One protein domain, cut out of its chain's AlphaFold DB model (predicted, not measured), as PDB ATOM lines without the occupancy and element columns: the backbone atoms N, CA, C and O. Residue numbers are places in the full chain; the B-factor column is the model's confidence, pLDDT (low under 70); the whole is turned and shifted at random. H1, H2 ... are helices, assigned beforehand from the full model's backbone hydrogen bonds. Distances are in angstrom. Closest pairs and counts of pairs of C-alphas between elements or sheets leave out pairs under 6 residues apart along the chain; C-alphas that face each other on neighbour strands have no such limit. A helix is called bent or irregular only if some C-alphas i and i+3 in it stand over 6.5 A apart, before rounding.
ATOM      1  N   GLU A 242     167.683 235.462 202.095       91.12
ATOM      2  CA  GLU A 242     166.595 234.971 201.224       91.12
ATOM      3  C   GLU A 242     166.133 233.555 201.612       91.12
ATOM      4  O   GLU A 242     164.943 233.253 201.610       91.12
ATOM      5  N   GLU A 243     167.073 232.686 201.991       92.94
ATOM      6  CA  GLU A 243     166.792 231.286 202.325       92.94
ATOM      7  C   GLU A 243     166.095 231.158 203.690       92.94
ATOM      8  O   GLU A 243     165.235 230.294 203.854       92.94
ATOM      9  N   LEU A 244     166.409 232.055 204.635       94.31
ATOM     10  CA  LEU A 244     165.691 232.198 205.907       94.31
ATOM     11  C   LEU A 244     164.295 232.791 205.686       94.31
ATOM     12  O   LEU A 244     163.306 232.213 206.130       94.31
ATOM     13  N   LEU A 245     164.195 233.886 204.924       93.69
ATOM     14  CA  LEU A 245     162.927 234.535 204.586       93.69
ATOM     15  C   LEU A 245     161.951 233.545 203.927       93.69
ATOM     16  O   LEU A 245     160.776 233.488 204.295       93.69
ATOM     17  N   ALA A 246     162.443 232.731 202.989       92.88
ATOM     18  CA  ALA A 246     161.666 231.697 202.316       92.88
ATOM     19  C   ALA A 246     161.262 230.545 203.257       92.88
ATOM     20  O   ALA A 246     160.135 230.062 203.154       92.88
ATOM     21  N   ALA A 247     162.118 230.135 204.199       94.44
ATOM     22  CA  ALA A 247     161.774 229.123 205.202       94.44
ATOM     23  C   ALA A 247     160.691 229.620 206.183       94.44
ATOM     24  O   ALA A 247     159.700 228.919 206.398       94.44
ATOM     25  N   ALA A 248     160.814 230.850 206.697       93.06
ATOM     26  CA  ALA A 248     159.807 231.470 207.560       93.06
ATOM     27  C   ALA A 248     158.458 231.626 206.831       93.06
ATOM     28  O   ALA A 248     157.416 231.193 207.327       93.06
ATOM     29  N   ASN A 249     158.474 232.142 205.595       90.94
ATOM     30  CA  ASN A 249     157.270 232.233 204.764       90.94
ATOM     31  C   ASN A 249     156.680 230.857 204.414       90.94
ATOM     32  O   ASN A 249     155.467 230.743 204.263       90.94
ATOM     33  N   ALA A 250     157.487 229.799 204.297       89.38
ATOM     34  CA  ALA A 250     156.975 228.451 204.059       89.38
ATOM     35  C   ALA A 250     156.217 227.888 205.276       89.38
ATOM     36  O   ALA A 250     155.193 227.231 205.083       89.38
ATOM     37  N   VAL A 251     156.649 228.189 206.509       88.00
ATOM     38  CA  VAL A 251     155.878 227.874 207.729       88.00
ATOM     39  C   VAL A 251     154.539 228.622 207.709       88.00
ATOM     40  O   VAL A 251     153.483 227.991 207.761       88.00
ATOM     41  N   VAL A 252     154.564 229.942 207.506       84.69
ATOM     42  CA  VAL A 252     153.365 230.803 207.446       84.69
ATOM     43  C   VAL A 252     152.376 230.392 206.345       84.69
ATOM     44  O   VAL A 252     151.167 230.341 206.563       84.69
ATOM     45  N   ASN A 253     152.860 230.071 205.148       81.12
ATOM     46  CA  ASN A 253     151.987 229.688 204.041       81.12
ATOM     47  C   ASN A 253     151.470 228.249 204.177       81.12
ATOM     48  O   ASN A 253     150.388 227.952 203.670       81.12
ATOM     49  N   SER A 254     152.167 227.374 204.915       71.50
ATOM     50  CA  SER A 254     151.601 226.081 205.313       71.50
ATOM     51  C   SER A 254     150.410 226.263 206.262       71.50
ATOM     52  O   SER A 254     149.352 225.708 205.985       71.50
ATOM     53  N   ALA A 255     150.514 227.145 207.268       65.31
ATOM     54  CA  ALA A 255     149.417 227.496 208.180       65.31
ATOM     55  C   ALA A 255     148.132 227.866 207.421       65.31
ATOM     56  O   ALA A 255     147.083 227.238 207.564       65.31
ATOM     57  N   ARG A 256     148.253 228.850 206.521       65.50
ATOM     58  CA  ARG A 256     147.134 229.401 205.740       65.50
ATOM     59  C   ARG A 256     146.451 228.357 204.851       65.50
ATOM     60  O   ARG A 256     145.241 228.446 204.633       65.50
ATOM     61  N   SER A 257     147.206 227.356 204.397       58.34
ATOM     62  CA  SER A 257     146.756 226.297 203.484       58.34
ATOM     63  C   SER A 257     145.858 225.235 204.140       58.34
ATOM     64  O   SER A 257     145.164 224.523 203.420       58.34
ATOM     65  N   PHE A 258     145.835 225.131 205.476       56.50
ATOM     66  CA  PHE A 258     145.037 224.132 206.213       56.50
ATOM     67  C   PHE A 258     143.771 224.697 206.881       56.50
ATOM     68  O   PHE A 258     143.046 223.972 207.564       56.50
ATOM     69  N   SER A 259     143.455 225.977 206.658       65.25
ATOM     70  CA  SER A 259     142.220 226.587 207.164       65.25
ATOM     71  C   SER A 259     140.979 226.142 206.386       65.25
ATOM     72  O   SER A 259     140.667 226.670 205.317       65.25
ATOM     73  N   SER A 260     140.224 225.200 206.955       74.94
ATOM     74  CA  SER A 260     138.828 224.984 206.563       74.94
ATOM     75  C   SER A 260     137.977 226.212 206.918       74.94
ATOM     76  O   SER A 260     138.342 227.007 207.787       74.94
ATOM     77  N   SER A 261     136.815 226.364 206.274       77.56
ATOM     78  CA  SER A 261     135.838 227.412 206.615       77.56
ATOM     79  C   SER A 261     135.446 227.368 208.096       77.56
ATOM     80  O   SER A 261     135.441 228.403 208.756       77.56
ATOM     81  N   PHE A 262     135.224 226.161 208.629       80.06
ATOM     82  CA  PHE A 262     134.996 225.913 210.053       80.06
ATOM     83  C   PHE A 262     136.118 226.484 210.931       80.06
ATOM     84  O   PHE A 262     135.843 227.243 211.854       80.06
ATOM     85  N   TRP A 263     137.390 226.185 210.635       75.00
ATOM     86  CA  TRP A 263     138.484 226.675 211.477       75.00
ATOM     87  C   TRP A 263     138.645 228.196 211.435       75.00
ATOM     88  O   TRP A 263     138.993 228.759 212.463       75.00
ATOM     89  N   ARG A 264     138.319 228.871 210.322       76.88
ATOM     90  CA  ARG A 264     138.276 230.350 210.267       76.88
ATOM     91  C   ARG A 264     137.151 230.946 211.112       76.88
ATOM     92  O   ARG A 264     137.305 232.028 211.660       76.88
ATOM     93  N   GLN A 265     136.024 230.244 211.239       79.62
ATOM     94  CA  GLN A 265     134.926 230.660 212.116       79.62
ATOM     95  C   GLN A 265     135.247 230.412 213.600       79.62
ATOM     96  O   GLN A 265     134.814 231.180 214.454       79.62
ATOM     97  N   MET A 266     136.030 229.373 213.908       76.75
ATOM     98  CA  MET A 266     136.460 229.052 215.275       76.75
ATOM     99  C   MET A 266     137.755 229.771 215.714       76.75
ATOM    100  O   MET A 266     138.080 229.758 216.901       76.75
ATOM    101  N   GLU A 267     138.474 230.413 214.785       72.94
ATOM    102  CA  GLU A 267     139.728 231.162 215.003       72.94
ATOM    103  C   GLU A 267     139.634 232.205 216.143       72.94
ATOM    104  O   GLU A 267     140.565 232.249 216.946       72.94
ATOM    105  N   PRO A 268     138.528 232.963 216.333       74.88
ATOM    106  CA  PRO A 268     138.399 233.903 217.455       74.88
ATOM    107  C   PRO A 268     138.238 233.242 218.835       74.88
ATOM    108  O   PRO A 268     138.575 233.852 219.842       74.88
ATOM    109  N   PHE A 269     137.726 232.007 218.901       73.56
ATOM    110  CA  PHE A 269     137.420 231.314 220.165       73.56
ATOM    111  C   PHE A 269     138.574 230.441 220.677       73.56
ATOM    112  O   PHE A 269     138.646 230.145 221.867       73.56
ATOM    113  N   PHE A 270     139.475 230.029 219.779       71.69
ATOM    114  CA  PHE A 270     140.704 229.291 220.105       71.69
ATOM    115  C   PHE A 270     141.978 230.080 219.762       71.69
ATOM    116  O   PHE A 270     143.074 229.517 219.736       71.69
ATOM    117  N   GLY A 271     141.830 231.375 219.480       68.44
ATOM    118  CA  GLY A 271     142.937 232.300 219.303       68.44
ATOM    119  C   GLY A 271     143.705 232.512 220.606       68.44
ATOM    120  O   GLY A 271     143.177 232.353 221.707       68.44
ATOM    121  N   PHE A 272     144.975 232.883 220.476       70.44
ATOM    122  CA  PHE A 272     145.759 233.372 221.604       70.44
ATOM    123  C   PHE A 272     145.351 234.812 221.926       70.44
ATOM    124  O   PHE A 272     144.938 235.550 221.031       70.44
ATOM    125  N   LEU A 273     145.503 235.210 223.192       77.31
ATOM    126  CA  LEU A 273     145.275 236.588 223.629       77.31
ATOM    127  C   LEU A 273     146.132 237.546 222.793       77.31
ATOM    128  O   LEU A 273     147.350 237.375 222.709       77.31
ATOM    129  N   SER A 274     145.507 238.556 222.195       77.81
ATOM    130  CA  SER A 274     146.225 239.628 221.509       77.81
ATOM    131  C   SER A 274     146.935 240.541 222.511       77.81
ATOM    132  O   SER A 274     146.618 240.558 223.705       77.81
ATOM    133  N   ASP A 275     147.864 241.374 222.034       80.38
ATOM    134  CA  ASP A 275     148.499 242.394 222.877       80.38
ATOM    135  C   ASP A 275     147.461 243.308 223.551       80.38
ATOM    136  O   ASP A 275     147.630 243.664 224.720       80.38
ATOM    137  N   ALA A 276     146.355 243.609 222.857       84.31
ATOM    138  CA  ALA A 276     145.231 244.374 223.391       84.31
ATOM    139  C   ALA A 276     144.504 243.624 224.522       84.31
ATOM    140  O   ALA A 276     144.240 244.222 225.564       84.31
ATOM    141  N   ASP A 277     144.266 242.318 224.378       84.56
ATOM    142  CA  ASP A 277     143.652 241.501 225.434       84.56
ATOM    143  C   ASP A 277     144.568 241.407 226.661       84.56
ATOM    144  O   ASP A 277     144.113 241.575 227.794       84.56
ATOM    145  N   THR A 278     145.882 241.210 226.475       84.94
ATOM    146  CA  THR A 278     146.801 241.199 227.626       84.94
ATOM    147  C   THR A 278     146.922 242.574 228.282       84.94
ATOM    148  O   THR A 278     147.133 242.637 229.492       84.94
ATOM    149  N   ALA A 279     146.792 243.671 227.527       87.12
ATOM    150  CA  ALA A 279     146.758 245.026 228.072       87.12
ATOM    151  C   ALA A 279     145.467 245.279 228.867       87.12
ATOM    152  O   ALA A 279     145.543 245.766 229.994       87.12
ATOM    153  N   TYR A 280     144.311 244.866 228.339       87.44
ATOM    154  CA  TYR A 280     143.016 244.938 229.019       87.44
ATOM    155  C   TYR A 280     143.017 244.139 230.333       87.44
ATOM    156  O   TYR A 280     142.675 244.675 231.384       87.44
ATOM    157  N   LEU A 281     143.498 242.891 230.315       85.81
ATOM    158  CA  LEU A 281     143.601 242.050 231.514       85.81
ATOM    159  C   LEU A 281     144.551 242.659 232.566       85.81
ATOM    160  O   LEU A 281     144.234 242.662 233.756       85.81
ATOM    161  N   LYS A 282     145.685 243.245 232.147       86.56
ATOM    162  CA  LYS A 282     146.586 243.999 233.045       86.56
ATOM    163  C   LYS A 282     145.909 245.250 233.615       86.56
ATOM    164  O   LYS A 282     146.109 245.562 234.785       86.56
ATOM    165  N   GLN A 283     145.113 245.964 232.820       85.50
ATOM    166  CA  GLN A 283     144.363 247.136 233.272       85.50
ATOM    167  C   GLN A 283     143.299 246.744 234.307       85.50
ATOM    168  O   GLN A 283     143.217 247.379 235.357       85.50
ATOM    169  N   LYS A 486     130.697 242.442 257.048       96.81
ATOM    170  CA  LYS A 486     130.707 241.047 256.584       96.81
ATOM    171  C   LYS A 486     130.440 240.904 255.080       96.81
ATOM    172  O   LYS A 486     130.801 239.884 254.488       96.81
ATOM    173  N   LEU A 487     129.803 241.888 254.448       97.06
ATOM    174  CA  LEU A 487     129.653 241.978 252.996       97.06
ATOM    175  C   LEU A 487     130.914 242.562 252.339       97.06
ATOM    176  O   LEU A 487     131.348 242.041 251.312       97.06
ATOM    177  N   GLU A 488     131.542 243.566 252.956       95.56
ATOM    178  CA  GLU A 488     132.831 244.131 252.534       95.56
ATOM    179  C   GLU A 488     133.953 243.084 252.574       95.56
ATOM    180  O   GLU A 488     134.679 242.927 251.591       95.56
ATOM    181  N   GLU A 489     134.054 242.295 253.652       96.25
ATOM    182  CA  GLU A 489     135.018 241.189 253.760       96.25
ATOM    183  C   GLU A 489     134.850 240.182 252.608       96.25
ATOM    184  O   GLU A 489     135.816 239.858 251.912       96.25
ATOM    185  N   LYS A 490     133.610 239.753 252.328       96.62
ATOM    186  CA  LYS A 490     133.291 238.857 251.200       96.62
ATOM    187  C   LYS A 490     133.590 239.484 249.840       96.62
ATOM    188  O   LYS A 490     134.030 238.778 248.931       96.62
ATOM    189  N   TYR A 491     133.347 240.784 249.668       95.06
ATOM    190  CA  TYR A 491     133.704 241.492 248.439       95.06
ATOM    191  C   TYR A 491     135.225 241.499 248.250       95.06
ATOM    192  O   TYR A 491     135.707 241.102 247.187       95.06
ATOM    193  N   HIS A 492     135.994 241.832 249.289       94.06
ATOM    194  CA  HIS A 492     137.456 241.803 249.252       94.06
ATOM    195  C   HIS A 492     138.031 240.391 249.052       94.06
ATOM    196  O   HIS A 492     139.004 240.243 248.305       94.06
ATOM    197  N   GLU A 493     137.421 239.345 249.618       95.69
ATOM    198  CA  GLU A 493     137.765 237.950 249.315       95.69
ATOM    199  C   GLU A 493     137.508 237.635 247.831       95.69
ATOM    200  O   GLU A 493     138.394 237.128 247.134       95.69
ATOM    201  N   GLN A 494     136.329 237.989 247.308       93.81
ATOM    202  CA  GLN A 494     135.965 237.725 245.916       93.81
ATOM    203  C   GLN A 494     136.878 238.476 244.930       93.81
ATOM    204  O   GLN A 494     137.304 237.890 243.933       93.81
ATOM    205  N   VAL A 495     137.224 239.735 245.213       90.19
ATOM    206  CA  VAL A 495     138.203 240.536 244.452       90.19
ATOM    207  C   VAL A 495     139.587 239.892 244.498       90.19
ATOM    208  O   VAL A 495     140.207 239.682 243.455       90.19
ATOM    209  N   SER A 496     140.057 239.496 245.682       90.25
ATOM    210  CA  SER A 496     141.364 238.847 245.854       90.25
ATOM    211  C   SER A 496     141.450 237.518 245.099       90.25
ATOM    212  O   SER A 496     142.459 237.227 244.453       90.25
ATOM    213  N   ASN A 497     140.369 236.733 245.101       93.31
ATOM    214  CA  ASN A 497     140.255 235.485 244.352       93.31
ATOM    215  C   ASN A 497     140.231 235.736 242.830       93.31
ATOM    216  O   ASN A 497     141.043 235.161 242.101       93.31
ATOM    217  N   LYS A 498     139.394 236.669 242.344       91.94
ATOM    218  CA  LYS A 498     139.374 237.104 240.930       91.94
ATOM    219  C   LYS A 498     140.758 237.560 240.463       91.94
ATOM    220  O   LYS A 498     141.219 237.109 239.416       91.94
ATOM    221  N   LYS A 499     141.459 238.378 241.257       91.38
ATOM    222  CA  LYS A 499     142.828 238.835 240.975       91.38
ATOM    223  C   LYS A 499     143.828 237.674 240.944       91.38
ATOM    224  O   LYS A 499     144.602 237.560 239.999       91.38
ATOM    225  N   GLY A 500     143.755 236.745 241.900       91.69
ATOM    226  CA  GLY A 500     144.583 235.533 241.921       91.69
ATOM    227  C   GLY A 500     144.332 234.564 240.753       91.69
ATOM    228  O   GLY A 500     145.236 233.813 240.365       91.69
ATOM    229  N   LEU A 501     143.130 234.579 240.166       92.19
ATOM    230  CA  LEU A 501     142.791 233.869 238.928       92.19
ATOM    231  C   LEU A 501     143.297 234.617 237.685       92.19
ATOM    232  O   LEU A 501     143.917 233.994 236.825       92.19
ATOM    233  N   LEU A 502     143.106 235.935 237.619       91.81
ATOM    234  CA  LEU A 502     143.577 236.819 236.547       91.81
ATOM    235  C   LEU A 502     145.106 236.766 236.391       91.81
ATOM    236  O   LEU A 502     145.618 236.516 235.301       91.81
ATOM    237  N   ASP A 503     145.835 236.872 237.500       90.50
ATOM    238  CA  ASP A 503     147.288 236.706 237.558       90.50
ATOM    239  C   ASP A 503     147.739 235.316 237.074       90.50
ATOM    240  O   ASP A 503     148.799 235.157 236.466       90.50
ATOM    241  N   ARG A 504     146.951 234.272 237.366       92.12
ATOM    242  CA  ARG A 504     147.231 232.895 236.934       92.12
ATOM    243  C   ARG A 504     146.993 232.733 235.436       92.12
ATOM    244  O   ARG A 504     147.828 232.125 234.775       92.12
ATOM    245  N   LEU A 505     145.910 233.303 234.909       89.31
ATOM    246  CA  LEU A 505     145.609 233.348 233.479       89.31
ATOM    247  C   LEU A 505     146.727 234.069 232.713       89.31
ATOM    248  O   LEU A 505     147.256 233.517 231.752       89.31
ATOM    249  N   LEU A 506     147.141 235.248 233.185       89.25
ATOM    250  CA  LEU A 506     148.181 236.052 232.545       89.25
ATOM    251  C   LEU A 506     149.547 235.346 232.551       89.25
ATOM    252  O   LEU A 506     150.218 235.318 231.519       89.25
ATOM    253  N   ARG A 507     149.935 234.710 233.669       88.69
ATOM    254  CA  ARG A 507     151.157 233.885 233.741       88.69
ATOM    255  C   ARG A 507     151.100 232.677 232.801       88.69
ATOM    256  O   ARG A 507     152.082 232.407 232.109       88.69
ATOM    257  N   SER A 508     149.966 231.976 232.740       85.75
ATOM    258  CA  SER A 508     149.769 230.864 231.802       85.75
ATOM    259  C   SER A 508     149.902 231.328 230.352       85.75
ATOM    260  O   SER A 508     150.631 230.697 229.590       85.75
ATOM    261  N   ALA A 509     149.283 232.458 229.994       83.50
ATOM    262  CA  ALA A 509     149.361 233.040 228.657       83.50
ATOM    263  C   ALA A 509     150.806 233.383 228.252       83.50
ATOM    264  O   ALA A 509     151.254 232.972 227.182       83.50
ATOM    265  N   SER A 510     151.575 234.051 229.123       81.25
ATOM    266  CA  SER A 510     152.986 234.362 228.835       81.25
ATOM    267  C   SER A 510     153.848 233.110 228.640       81.25
ATOM    268  O   SER A 510     154.689 233.080 227.745       81.25
ATOM    269  N   VAL A 511     153.605 232.047 229.418       80.50
ATOM    270  CA  VAL A 511     154.326 230.772 229.269       80.50
ATOM    271  C   VAL A 511     153.942 230.062 227.966       80.50
ATOM    272  O   VAL A 511     154.810 229.476 227.317       80.50
ATOM    273  N   THR A 512     152.675 230.131 227.541       76.19
ATOM    274  CA  THR A 512     152.266 229.572 226.244       76.19
ATOM    275  C   THR A 512     152.848 230.338 225.060       76.19
ATOM    276  O   THR A 512     153.270 229.690 224.106       76.19
ATOM    277  N   GLU A 513     152.963 231.668 225.129       79.56
ATOM    278  CA  GLU A 513     153.617 232.470 224.081       79.56
ATOM    279  C   GLU A 513     155.111 232.150 223.961       79.56
ATOM    280  O   GLU A 513     155.602 231.850 222.873       79.56
ATOM    281  N   GLU A 514     155.825 232.094 225.088       80.25
ATOM    282  CA  GLU A 514     157.241 231.714 225.113       80.25
ATOM    283  C   GLU A 514     157.514 230.305 224.568       80.25
ATOM    284  O   GLU A 514     158.604 230.045 224.053       80.25
ATOM    285  N   PHE A 515     156.575 229.370 224.729       78.50
ATOM    286  CA  PHE A 515     156.678 228.020 224.173       78.50
ATOM    287  C   PHE A 515     156.356 228.008 222.669       78.50
ATOM    288  O   PHE A 515     157.097 227.421 221.879       78.50
ATOM    289  N   ARG A 516     155.281 228.703 222.275       74.19
ATOM    290  CA  ARG A 516     154.805 228.880 220.893       74.19
ATOM    291  C   ARG A 516     155.873 229.498 219.988       74.19
ATOM    292  O   ARG A 516     156.082 229.010 218.880       74.19
ATOM    293  N   GLU A 517     156.576 230.526 220.462       83.19
ATOM    294  CA  GLU A 517     157.676 231.166 219.733       83.19
ATOM    295  C   GLU A 517     158.815 230.175 219.438       83.19
ATOM    296  O   GLU A 517     159.238 230.025 218.292       83.19
ATOM    297  N   LYS A 518     159.248 229.413 220.450       86.00
ATOM    298  CA  LYS A 518     160.324 228.417 220.317       86.00
ATOM    299  C   LYS A 518     159.916 227.253 219.399       86.00
ATOM    300  O   LYS A 518     160.737 226.763 218.624       86.00
ATOM    301  N   GLU A 519     158.644 226.846 219.416       85.75
ATOM    302  CA  GLU A 519     158.116 225.856 218.468       85.75
ATOM    303  C   GLU A 519     158.105 226.389 217.016       85.75
ATOM    304  O   GLU A 519     158.425 225.644 216.085       85.75
ATOM    305  N   LEU A 520     157.804 227.674 216.800       86.50
ATOM    306  CA  LEU A 520     157.883 228.309 215.478       86.50
ATOM    307  C   LEU A 520     159.313 228.399 214.947       86.50
ATOM    308  O   LEU A 520     159.552 228.049 213.789       86.50
ATOM    309  N   GLU A 521     160.259 228.828 215.784       91.25
ATOM    310  CA  GLU A 521     161.680 228.861 215.436       91.25
ATOM    311  C   GLU A 521     162.193 227.476 215.026       91.25
ATOM    312  O   GLU A 521     162.904 227.356 214.022       91.25
ATOM    313  N   GLN A 522     161.804 226.426 215.761       89.56
ATOM    314  CA  GLN A 522     162.167 225.049 215.435       89.56
ATOM    315  C   GLN A 522     161.573 224.618 214.085       89.56
ATOM    316  O   GLN A 522     162.301 224.117 213.230       89.56
ATOM    317  N   ARG A 523     160.278 224.863 213.846       89.50
ATOM    318  CA  ARG A 523     159.609 224.536 212.570       89.50
ATOM    319  C   ARG A 523     160.244 225.260 211.378       89.50
ATOM    320  O   ARG A 523     160.353 224.683 210.294       89.50
ATOM    321  N   ALA A 524     160.677 226.506 211.565       93.06
ATOM    322  CA  ALA A 524     161.377 227.276 210.542       93.06
ATOM    323  C   ALA A 524     162.787 226.720 210.264       93.06
ATOM    324  O   ALA A 524     163.183 226.614 209.099       93.06
ATOM    325  N   LEU A 525     163.507 226.278 211.301       93.38
ATOM    326  CA  LEU A 525     164.804 225.605 211.176       93.38
ATOM    327  C   LEU A 525     164.682 224.241 210.474       93.38
ATOM    328  O   LEU A 525     165.412 223.985 209.516       93.38
ATOM    329  N   ASP A 526     163.708 223.414 210.856       93.25
ATOM    330  CA  ASP A 526     163.403 222.144 210.184       93.25
ATOM    331  C   ASP A 526     163.055 222.368 208.702       93.25
ATOM    332  O   ASP A 526     163.520 221.638 207.818       93.25
ATOM    333  N   LYS A 527     162.287 223.424 208.389       94.56
ATOM    334  CA  LYS A 527     161.942 223.762 207.001       94.56
ATOM    335  C   LYS A 527     163.147 224.266 206.200       94.56
ATOM    336  O   LYS A 527     163.279 223.896 205.031       94.56
ATOM    337  N   LEU A 528     164.054 225.026 206.819       95.44
ATOM    338  CA  LEU A 528     165.331 225.449 206.233       95.44
ATOM    339  C   LEU A 528     166.233 224.245 205.902       95.44
ATOM    340  O   LEU A 528     166.818 224.192 204.818       95.44
ATOM    341  N   VAL A 529     166.311 223.257 206.803       95.12
ATOM    342  CA  VAL A 529     167.040 221.993 206.590       95.12
ATOM    343  C   VAL A 529     166.419 221.187 205.447       95.12
ATOM    344  O   VAL A 529     167.140 220.753 204.543       95.12
ATOM    345  N   GLY A 530     165.088 221.053 205.422       94.38
ATOM    346  CA  GLY A 530     164.361 220.397 204.330       94.38
ATOM    347  C   GLY A 530     164.636 221.045 202.970       94.38
ATOM    348  O   GLY A 530     165.027 220.361 202.025       94.38
ATOM    349  N   MET A 531     164.545 222.376 202.887       93.50
ATOM    350  CA  MET A 531     164.883 223.136 201.677       93.50
ATOM    351  C   MET A 531     166.347 222.948 201.252       93.50
ATOM    352  O   MET A 531     166.634 222.876 200.057       93.50
ATOM    353  N   ALA A 532     167.287 222.851 202.197       93.69
ATOM    354  CA  ALA A 532     168.703 222.638 201.889       93.69
ATOM    355  C   ALA A 532     168.969 221.246 201.300       93.69
ATOM    356  O   ALA A 532     169.717 221.116 200.325       93.69
ATOM    357  N   TYR A 533     168.291 220.221 201.821       93.25
ATOM    358  CA  TYR A 533     168.293 218.878 201.248       93.25
ATOM    359  C   TYR A 533     167.663 218.854 199.843       93.25
ATOM    360  O   TYR A 533     168.299 218.390 198.892       93.25
ATOM    361  N   GLU A 534     166.467 219.429 199.676       92.12
ATOM    362  CA  GLU A 534     165.764 219.536 198.385       92.12
ATOM    363  C   GLU A 534     166.626 220.234 197.314       92.12
ATOM    364  O   GLU A 534     166.754 219.725 196.196       92.12
ATOM    365  N   LYS A 535     167.296 221.346 197.659       90.94
ATOM    366  CA  LYS A 535     168.176 222.106 196.746       90.94
ATOM    367  C   LYS A 535     169.370 221.266 196.270       90.94
ATOM    368  O   LYS A 535     169.745 221.354 195.101       90.94
ATOM    369  N   VAL A 536     169.941 220.406 197.123       88.31
ATOM    370  CA  VAL A 536     171.017 219.469 196.734       88.31
ATOM    371  C   VAL A 536     170.499 218.299 195.893       88.31
ATOM    372  O   VAL A 536     171.148 217.935 194.910       88.31
ATOM    373  N   VAL A 537     169.339 217.723 196.222       89.00
ATOM    374  CA  VAL A 537     168.730 216.640 195.426       89.00
ATOM    375  C   VAL A 537     168.384 217.135 194.018       89.00
ATOM    376  O   VAL A 537     168.803 216.520 193.035       89.00
ATOM    377  N   GLY A 538     167.719 218.290 193.905       84.19
ATOM    378  CA  GLY A 538     167.378 218.919 192.625       84.19
ATOM    379  C   GLY A 538     168.603 219.353 191.813       84.19
ATOM    380  O   GLY A 538     168.656 219.131 190.604       84.19
ATOM    381  N   ALA A 539     169.647 219.884 192.460       82.25
ATOM    382  CA  ALA A 539     170.904 220.172 191.771       82.25
ATOM    383  C   ALA A 539     171.569 218.891 191.231       82.25
ATOM    384  O   ALA A 539     172.231 218.934 190.192       82.25
ATOM    385  N   ASN A 540     171.402 217.746 191.906       76.56
ATOM    386  CA  ASN A 540     172.048 216.490 191.538       76.56
ATOM    387  C   ASN A 540     171.417 215.741 190.363       76.56
ATOM    388  O   ASN A 540     172.173 215.111 189.620       76.56
ATOM    389  N   THR A 541     170.105 215.853 190.150       76.50
ATOM    390  CA  THR A 541     169.412 215.273 188.981       76.50
ATOM    391  C   THR A 541     169.678 216.040 187.680       76.50
ATOM    392  O   THR A 541     169.506 215.492 186.590       76.50
ATOM    393  N   GLY A 542     170.163 217.284 187.766       66.94
ATOM    394  CA  GLY A 542     170.578 218.082 186.615       66.94
ATOM    395  C   GLY A 542     171.744 217.465 185.821       66.94
ATOM    396  O   GLY A 542     172.792 217.124 186.373       66.94
ATOM    397  N   GLY A 543     171.583 217.381 184.494       69.19
ATOM    398  CA  GLY A 543     172.580 216.841 183.556       69.19
ATOM    399  C   GLY A 543     173.900 217.631 183.466       69.19
ATOM    400  O   GLY A 543     174.106 218.635 184.142       69.19
ATOM    401  N   LYS A 544     174.823 217.190 182.600       72.25
ATOM    402  CA  LYS A 544     176.217 217.688 182.523       72.25
ATOM    403  C   LYS A 544     176.381 219.057 181.822       72.25
ATOM    404  O   LYS A 544     177.185 219.182 180.902       72.25
ATOM    405  N   SER A 545     175.646 220.086 182.248       74.75
ATOM    406  CA  SER A 545     175.829 221.478 181.800       74.75
ATOM    407  C   SER A 545     176.831 222.252 182.673       74.75
ATOM    408  O   SER A 545     177.210 221.820 183.763       74.75
ATOM    409  N   THR A 546     177.252 223.434 182.213       72.69
ATOM    410  CA  THR A 546     177.995 224.411 183.029       72.69
ATOM    411  C   THR A 546     177.124 225.019 184.128       72.69
ATOM    412  O   THR A 546     177.577 225.109 185.267       72.69
ATOM    413  N   SER A 547     175.860 225.345 183.830       72.50
ATOM    414  CA  SER A 547     174.895 225.859 184.813       72.50
ATOM    415  C   SER A 547     174.715 224.915 186.006       72.50
ATOM    416  O   SER A 547     174.716 225.363 187.149       72.50
ATOM    417  N   ASN A 548     174.688 223.600 185.778       82.06
ATOM    418  CA  ASN A 548     174.524 222.615 186.848       82.06
ATOM    419  C   ASN A 548     175.785 222.439 187.710       82.06
ATOM    420  O   ASN A 548     175.687 221.923 188.820       82.06
ATOM    421  N   LYS A 549     176.964 222.917 187.273       84.44
ATOM    422  CA  LYS A 549     178.127 223.057 188.169       84.44
ATOM    423  C   LYS A 549     177.910 224.198 189.164       84.44
ATOM    424  O   LYS A 549     178.120 224.002 190.357       84.44
ATOM    425  N   MET A 550     177.438 225.351 188.684       83.62
ATOM    426  CA  MET A 550     177.150 226.516 189.530       83.62
ATOM    427  C   MET A 550     175.981 226.241 190.485       83.62
ATOM    428  O   MET A 550     176.097 226.516 191.674       83.62
ATOM    429  N   ALA A 551     174.909 225.592 190.013       85.12
ATOM    430  CA  ALA A 551     173.791 225.171 190.861       85.12
ATOM    431  C   ALA A 551     174.233 224.209 191.981       85.12
ATOM    432  O   ALA A 551     173.836 224.381 193.130       85.12
ATOM    433  N   LYS A 552     175.113 223.238 191.683       86.88
ATOM    434  CA  LYS A 552     175.699 222.350 192.705       86.88
ATOM    435  C   LYS A 552     176.584 223.104 193.696       86.88
ATOM    436  O   LYS A 552     176.507 222.829 194.889       86.88
ATOM    437  N   GLN A 553     177.385 224.066 193.238       90.19
ATOM    438  CA  GLN A 553     178.199 224.904 194.121       90.19
ATOM    439  C   GLN A 553     177.328 225.755 195.061       90.19
ATOM    440  O   GLN A 553     177.592 225.782 196.261       90.19
ATOM    441  N   ALA A 554     176.257 226.371 194.550       89.00
ATOM    442  CA  ALA A 554     175.301 227.140 195.349       89.00
ATOM    443  C   ALA A 554     174.528 226.262 196.352       89.00
ATOM    444  O   ALA A 554     174.393 226.628 197.515       89.00
ATOM    445  N   ALA A 555     174.078 225.069 195.947       90.31
ATOM    446  CA  ALA A 555     173.401 224.131 196.846       90.31
ATOM    447  C   ALA A 555     174.327 223.616 197.969       90.31
ATOM    448  O   ALA A 555     173.906 223.503 199.118       90.31
ATOM    449  N   LEU A 556     175.610 223.368 197.666       90.62
ATOM    450  CA  LEU A 556     176.617 223.014 198.672       90.62
ATOM    451  C   LEU A 556     176.970 224.189 199.600       90.62
ATOM    452  O   LEU A 556     177.268 223.957 200.771       90.62
ATOM    453  N   ALA A 557     176.935 225.433 199.111       91.12
ATOM    454  CA  ALA A 557     177.093 226.622 199.949       91.12
ATOM    455  C   ALA A 557     175.909 226.785 200.918       91.12
ATOM    456  O   ALA A 557     176.130 226.958 202.116       91.12
ATOM    457  N   PHE A 558     174.670 226.617 200.438       92.94
ATOM    458  CA  PHE A 558     173.473 226.634 201.286       92.94
ATOM    459  C   PHE A 558     173.540 225.574 202.389       92.94
ATOM    460  O   PHE A 558     173.431 225.916 203.563       92.94
ATOM    461  N   VAL A 559     173.807 224.307 202.047       93.88
ATOM    462  CA  VAL A 559     173.919 223.228 203.048       93.88
ATOM    463  C   VAL A 559     175.003 223.517 204.091       93.88
ATOM    464  O   VAL A 559     174.778 223.255 205.270       93.88
ATOM    465  N   LYS A 560     176.142 224.113 203.707       94.00
ATOM    466  CA  LYS A 560     177.160 224.552 204.677       94.00
ATOM    467  C   LYS A 560     176.619 225.613 205.639       94.00
ATOM    468  O   LYS A 560     176.741 225.415 206.845       94.00
ATOM    469  N   ARG A 561     175.987 226.682 205.131       93.38
ATOM    470  CA  ARG A 561     175.378 227.738 205.967       93.38
ATOM    471  C   ARG A 561     174.295 227.177 206.891       93.38
ATOM    472  O   ARG A 561     174.257 227.527 208.065       93.38
ATOM    473  N   THR A 562     173.448 226.273 206.402       94.25
ATOM    474  CA  THR A 562     172.390 225.648 207.209       94.25
ATOM    475  C   THR A 562     172.959 224.753 208.311       94.25
ATOM    476  O   THR A 562     172.544 224.893 209.454       94.25
ATOM    477  N   ILE A 563     173.968 223.918 208.029       94.12
ATOM    478  CA  ILE A 563     174.648 223.113 209.066       94.12
ATOM    479  C   ILE A 563     175.339 224.009 210.107       94.12
ATOM    480  O   ILE A 563     175.328 223.693 211.294       94.12
ATOM    481  N   GLU A 564     175.924 225.135 209.693       94.25
ATOM    482  CA  GLU A 564     176.520 226.104 210.618       94.25
ATOM    483  C   GLU A 564     175.465 226.783 211.510       94.25
ATOM    484  O   GLU A 564     175.696 226.945 212.706       94.25
ATOM    485  N   ARG A 565     174.291 227.123 210.961       92.69
ATOM    486  CA  ARG A 565     173.144 227.647 211.725       92.69
ATOM    487  C   ARG A 565     172.595 226.611 212.714       92.69
ATOM    488  O   ARG A 565     172.359 226.967 213.863       92.69
ATOM    489  N   CYS A 566     172.471 225.339 212.318       92.31
ATOM    490  CA  CYS A 566     172.083 224.251 213.227       92.31
ATOM    491  C   CYS A 566     173.074 224.101 214.391       92.31
ATOM    492  O   CYS A 566     172.649 224.076 215.538       92.31
ATOM    493  N   ARG A 567     174.387 224.109 214.123       93.88
ATOM    494  CA  ARG A 567     175.408 224.065 215.187       93.88
ATOM    495  C   ARG A 567     175.351 225.278 216.106       93.88
ATOM    496  O   ARG A 567     175.383 225.119 217.311       93.88
ATOM    497  N   LYS A 568     175.178 226.486 215.562       92.12
ATOM    498  CA  LYS A 568     174.985 227.698 216.375       92.12
ATOM    499  C   LYS A 568     173.749 227.601 217.279       92.12
ATOM    500  O   LYS A 568     173.803 228.083 218.407       92.12
ATOM    501  N   PHE A 569     172.674 226.954 216.826       91.12
ATOM    502  CA  PHE A 569     171.506 226.656 217.657       91.12
ATOM    503  C   PHE A 569     171.818 225.611 218.745       91.12
ATOM    504  O   PHE A 569     171.489 225.843 219.903       91.12
ATOM    505  N   GLU A 570     172.520 224.523 218.410       91.50
ATOM    506  CA  GLU A 570     172.989 223.499 219.365       91.50
ATOM    507  C   GLU A 570     173.942 224.080 220.436       91.50
ATOM    508  O   GLU A 570     173.788 223.790 221.620       91.50
ATOM    509  N   ASP A 571     174.886 224.937 220.033       93.44
ATOM    510  CA  ASP A 571     175.926 225.535 220.883       93.44
ATOM    511  C   ASP A 571     175.406 226.681 221.775       93.44
ATOM    512  O   ASP A 571     175.964 226.933 222.845       93.44
ATOM    513  N   THR A 572     174.386 227.434 221.332       91.12
ATOM    514  CA  THR A 572     173.955 228.686 222.000       91.12
ATOM    515  C   THR A 572     172.485 228.737 222.417       91.12
ATOM    516  O   THR A 572     172.091 229.671 223.117       91.12
ATOM    517  N   GLY A 573     171.660 227.788 221.969       86.19
ATOM    518  CA  GLY A 573     170.207 227.794 222.160       86.19
ATOM    519  C   GLY A 573     169.452 228.880 221.380       86.19
ATOM    520  O   GLY A 573     168.245 229.010 221.562       86.19
ATOM    521  N   LYS A 574     170.127 229.674 220.532       87.12
ATOM    522  CA  LYS A 574     169.521 230.782 219.772       87.12
ATOM    523  C   LYS A 574     169.326 230.408 218.310       87.12
ATOM    524  O   LYS A 574     170.281 230.037 217.627       87.12
ATOM    525  N   SER A 575     168.090 230.499 217.827       90.19
ATOM    526  CA  SER A 575     167.767 230.196 216.434       90.19
ATOM    527  C   SER A 575     168.194 231.329 215.502       90.19
ATOM    528  O   SER A 575     168.143 232.501 215.861       90.19
ATOM    529  N   CYS A 576     168.506 231.007 214.245       91.50
ATOM    530  CA  CYS A 576     168.598 232.019 213.185       91.50
ATOM    531  C   CYS A 576     167.241 232.668 212.841       91.50
ATOM    532  O   CYS A 576     167.196 233.565 212.008       91.50
ATOM    533  N   PHE A 577     166.149 232.216 213.468       92.75
ATOM    534  CA  PHE A 577     164.813 232.807 213.374       92.75
ATOM    535  C   PHE A 577     164.439 233.688 214.579       92.75
ATOM    536  O   PHE A 577     163.405 234.347 214.518       92.75
ATOM    537  N   SER A 578     165.295 233.784 215.609       90.25
ATOM    538  CA  SER A 578     165.090 234.675 216.767       90.25
ATOM    539  C   SER A 578     165.441 236.146 216.474       90.25
ATOM    540  O   SER A 578     165.537 236.971 217.386       90.25
ATOM    541  N   GLU A 579     165.728 236.480 215.215       91.38
ATOM    542  CA  GLU A 579     165.903 237.855 214.752       91.38
ATOM    543  C   GLU A 579     164.513 238.482 214.525       91.38
ATOM    544  O   GLU A 579     163.673 237.833 213.892       91.38
ATOM    545  N   PRO A 580     164.244 239.728 214.973       89.38
ATOM    546  CA  PRO A 580     162.927 240.360 214.834       89.38
ATOM    547  C   PRO A 580     162.344 240.297 213.414       89.38
ATOM    548  O   PRO A 580     161.166 239.999 213.237       89.38
ATOM    549  N   SER A 581     163.196 240.456 212.396       88.62
ATOM    550  CA  SER A 581     162.833 240.393 210.974       88.62
ATOM    551  C   SER A 581     162.155 239.080 210.547       88.62
ATOM    552  O   SER A 581     161.345 239.089 209.619       88.62
ATOM    553  N   TYR A 582     162.449 237.962 211.218       90.50
ATOM    554  CA  TYR A 582     161.816 236.660 210.984       90.50
ATOM    555  C   TYR A 582     160.771 236.317 212.048       90.50
ATOM    556  O   TYR A 582     159.742 235.726 211.712       90.50
ATOM    557  N   ARG A 583     161.005 236.720 213.302       89.38
ATOM    558  CA  ARG A 583     160.070 236.583 214.426       89.38
ATOM    559  C   ARG A 583     158.704 237.174 214.078       89.38
ATOM    560  O   ARG A 583     157.690 236.482 214.169       89.38
ATOM    561  N   ASP A 584     158.687 238.407 213.576       88.19
ATOM    562  CA  ASP A 584     157.460 239.131 213.241       88.19
ATOM    563  C   ASP A 584     156.698 238.458 212.084       88.19
ATOM    564  O   ASP A 584     155.469 238.408 212.090       88.19
ATOM    565  N   ILE A 585     157.411 237.853 211.122       89.06
ATOM    566  CA  ILE A 585     156.811 237.062 210.032       89.06
ATOM    567  C   ILE A 585     156.141 235.800 210.591       89.06
ATOM    568  O   ILE A 585     154.990 235.511 210.253       89.06
ATOM    569  N   LEU A 586     156.844 235.054 211.450       86.81
ATOM    570  CA  LEU A 586     156.344 233.816 212.056       86.81
ATOM    571  C   LEU A 586     155.119 234.068 212.951       86.81
ATOM    572  O   LEU A 586     154.170 233.285 212.907       86.81
ATOM    573  N   LEU A 587     155.105 235.176 213.699       81.25
ATOM    574  CA  LEU A 587     153.972 235.590 214.533       81.25
ATOM    575  C   LEU A 587     152.797 236.135 213.698       81.25
ATOM    576  O   LEU A 587     151.656 235.729 213.920       81.25
ATOM    577  N   SER A 588     153.052 236.978 212.690       76.00
ATOM    578  CA  SER A 588     152.020 237.539 211.793       76.00
ATOM    579  C   SER A 588     151.278 236.467 210.982       76.00
ATOM    580  O   SER A 588     150.094 236.601 210.670       76.00
ATOM    581  N   GLY A 589     151.955 235.369 210.643       63.62
ATOM    582  CA  GLY A 589     151.337 234.232 209.968       63.62
ATOM    583  C   GLY A 589     150.536 233.283 210.863       63.62
ATOM    584  O   GLY A 589     149.972 232.321 210.342       63.62
ATOM    585  N   PHE A 590     150.526 233.501 212.181       60.47
ATOM    586  CA  PHE A 590     150.204 232.450 213.143       60.47
ATOM    587  C   PHE A 590     148.727 232.127 213.411       60.47
ATOM    588  O   PHE A 590     148.481 230.943 213.640       60.47
ATOM    589  N   PRO A 591     147.748 233.063 213.421       56.72
ATOM    590  CA  PRO A 591     146.370 232.758 213.849       56.72
ATOM    591  C   PRO A 591     145.799 231.477 213.214       56.72
ATOM    592  O   PRO A 591     145.237 230.610 213.881       56.72
ATOM    593  N   THR A 592     146.131 231.283 211.940       51.09
ATOM    594  CA  THR A 592     145.661 230.190 211.094       51.09
ATOM    595  C   THR A 592     146.405 228.853 211.295       51.09
ATOM    596  O   THR A 592     146.005 227.836 210.735       51.09
ATOM    597  N   LEU A 593     147.495 228.811 212.073       50.12
ATOM    598  CA  LEU A 593     148.378 227.638 212.206       50.12
ATOM    599  C   LEU A 593     147.792 226.563 213.136       50.12
ATOM    600  O   LEU A 593     147.899 225.369 212.852       50.12
ATOM    601  N   MET A 594     147.080 226.981 214.185       49.72
ATOM    602  CA  MET A 594     146.425 226.076 215.143       49.72
ATOM    603  C   MET A 594     145.423 225.124 214.473       49.72
ATOM    604  O   MET A 594     145.331 223.957 214.856       49.72
ATOM    605  N   ALA A 595     144.755 225.581 213.408       48.53
ATOM    606  CA  ALA A 595     143.806 224.802 212.611       48.53
ATOM    607  C   ALA A 595     144.356 223.442 212.129       48.53
ATOM    608  O   ALA A 595     143.585 222.497 211.957       48.53
ATOM    609  N   CYS A 596     145.676 223.325 211.929       44.88
ATOM    610  CA  CYS A 596     146.315 222.091 211.470       44.88
ATOM    611  C   CYS A 596     146.856 221.199 212.604       44.88
ATOM    612  O   CYS A 596     146.899 219.978 212.451       44.88
ATOM    613  N   ASP A 597     147.282 221.777 213.732       49.50
ATOM    614  CA  ASP A 597     148.018 221.062 214.790       49.50
ATOM    615  C   ASP A 597     147.193 220.720 216.038       49.50
ATOM    616  O   ASP A 597     147.676 219.998 216.918       49.50
ATOM    617  N   ASN A 598     145.932 221.161 216.105       47.97
ATOM    618  CA  ASN A 598     145.034 220.911 217.238       47.97
ATOM    619  C   ASN A 598     144.995 219.431 217.678       47.97
ATOM    620  O   ASN A 598     144.989 219.159 218.876       47.97
ATOM    621  N   GLN A 599     145.085 218.455 216.761       43.59
ATOM    622  CA  GLN A 599     145.138 217.025 217.123       43.59
ATOM    623  C   GLN A 599     146.359 216.622 217.975       43.59
ATOM    624  O   GLN A 599     146.268 215.678 218.760       43.59
ATOM    625  N   ARG A 600     147.503 217.309 217.843       42.94
ATOM    626  CA  ARG A 600     148.739 217.016 218.593       42.94
ATOM    627  C   ARG A 600     148.880 217.882 219.838       42.94
ATOM    628  O   ARG A 600     149.279 217.374 220.887       42.94
ATOM    629  N   LEU A 601     148.521 219.164 219.748       44.41
ATOM    630  CA  LEU A 601     148.575 220.068 220.896       44.41
ATOM    631  C   LEU A 601     147.515 219.711 221.946       44.41
ATOM    632  O   LEU A 601     147.866 219.642 223.122       44.41
ATOM    633  N   LEU A 602     146.289 219.328 221.559       44.22
ATOM    634  CA  LEU A 602     145.287 218.833 222.516       44.22
ATOM    635  C   LEU A 602     145.770 217.582 223.272       44.22
ATOM    636  O   LEU A 602     145.508 217.461 224.464       44.22
ATOM    637  N   GLN A 603     146.534 216.677 222.646       40.97
ATOM    638  CA  GLN A 603     147.088 215.506 223.346       40.97
ATOM    639  C   GLN A 603     148.218 215.849 224.333       40.97
ATOM    640  O   GLN A 603     148.398 215.129 225.317       40.97
ATOM    641  N   ARG A 604     148.981 216.928 224.101       40.53
ATOM    642  CA  ARG A 604     150.036 217.395 225.021       40.53
ATOM    643  C   ARG A 604     149.479 218.263 226.146       40.53
ATOM    644  O   ARG A 604     149.702 217.937 227.310       40.53
ATOM    645  N   VAL A 605     148.722 219.306 225.806       45.19
ATOM    646  CA  VAL A 605     148.144 220.260 226.766       45.19
ATOM    647  C   VAL A 605     147.227 219.533 227.745       45.19
ATOM    648  O   VAL A 605     147.433 219.630 228.949       45.19
ATOM    649  N   ASN A 606     146.306 218.692 227.261       39.09
ATOM    650  CA  ASN A 606     145.381 217.961 228.132       39.09
ATOM    651  C   ASN A 606     146.112 217.024 229.123       39.09
ATOM    652  O   ASN A 606     145.630 216.781 230.226       39.09
ATOM    653  N   ARG A 607     147.332 216.564 228.796       39.66
ATOM    654  CA  ARG A 607     148.172 215.759 229.703       39.66
ATOM    655  C   ARG A 607     148.801 216.560 230.850       39.66
ATOM    656  O   ARG A 607     149.107 215.964 231.877       39.66
ATOM    657  N   GLN A 608     148.992 217.871 230.685       41.56
ATOM    658  CA  GLN A 608     149.539 218.775 231.708       41.56
ATOM    659  C   GLN A 608     148.430 219.536 232.457       41.56
ATOM    660  O   GLN A 608     148.510 219.702 233.676       41.56
ATOM    661  N   THR A 609     147.350 219.921 231.772       42.22
ATOM    662  CA  THR A 609     146.202 220.606 232.385       42.22
ATOM    663  C   THR A 609     145.433 219.685 233.338       42.22
ATOM    664  O   THR A 609     145.138 220.104 234.451       42.22
ATOM    665  N   ILE A 610     145.212 218.405 232.997       40.19
ATOM    666  CA  ILE A 610     144.574 217.428 233.912       40.19
ATOM    667  C   ILE A 610     145.397 217.197 235.197       40.19
ATOM    668  O   ILE A 610     144.837 216.854 236.234       40.19
ATOM    669  N   GLN A 611     146.721 217.397 235.161       39.56
ATOM    670  CA  GLN A 611     147.580 217.263 236.346       39.56
ATOM    671  C   GLN A 611     147.641 218.526 237.219       39.56
ATOM    672  O   GLN A 611     148.091 218.442 238.359       39.56
TER     673      GLN A 611
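This is residues 242 to 283 and 486 to 611 of the 625 residues of an uncharacterized protein of Prunus yedoensis var. nudiflora (UniProt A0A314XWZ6). One very long helix, H4, is the spine of this model, and H5 folds back along its last part as a long helical hairpin. H1 and H6, side by side, cross H4 steeply, H3 runs beside it, and H7 and H2 lie beyond the end of H1; residues 486 to 501 of H4 and 599 to 611 of H7 stick out. The 168 printed residues hold seven named helices, H1 to H7 in order along the chain, and no named strand: the class is all helix. The whole is loose, with a radius of gyration of the C-alphas of 22.1 A, and spans 90 by 40 by 30 A.

H1, residues 242 to 257, touches residues 523 to 531 alone of H4, residues 486 to 541, at a steep tilt of 61 degrees; the closest C-alphas, of Ala 247 and Leu 528, are 5.2 A apart. H2, residues 261 to 266, touches no helix. H3, residues 275 to 283, only just touches H4, with 3 pairs of C-alphas within 8 A, the closest those of Thr 278 and Leu 506 at 7.3 A. H4, the hub, touches four helices. Its residues 525 to 540 alone touch H5, residues 547 to 572, opposite ways at a shallow tilt of 32 degrees; the closest C-alphas, of Val 536 and Ala 555, are 5.2 A apart. H6, residues 580 to 588, touches H1, the same way at a shallow tilt of 9 degrees, the closest C-alphas being Ala 248 and Leu 586 at 6.1 A. H7, residues 591 to 611, touches H1 with residues 592 to 596 alone, about perpendicular at 78 degrees; the closest C-alphas, of Ala 255 and Leu 593, are 4.2 A apart. Every O i to N i+4 pair is within hydrogen-bond range in H1, H2, H3 and H5, against 50 of 52 in H4, 4 of 5 in H6 and 9 of 17 in H7.

H1 begins at C-alpha 242, (166.595, 234.971, 201.224), and is 21.8 A long. H4 is 82.1 A long from C-alpha 486, (130.707, 241.047, 256.584), and H5 is 37.3 A. H7, 27.3 A, ends at C-alpha 611, (147.580, 217.263, 236.346); it is irregular, with C-alphas 596 and 599 7.7 A apart and a kink of 84 degrees near residue 598.

Residues 284 to 485 are not printed, and C-alphas 283 and 486 are 27.7 A apart across the cut. Of the links printed whole, none is long. Without the stretches that stand free, the body spans 65 by 39 by 21 A. The mean pLDDT of the printed part is 80.5; residues 255 to 259, 271, 542 to 543 and 589 to 611 are under 70.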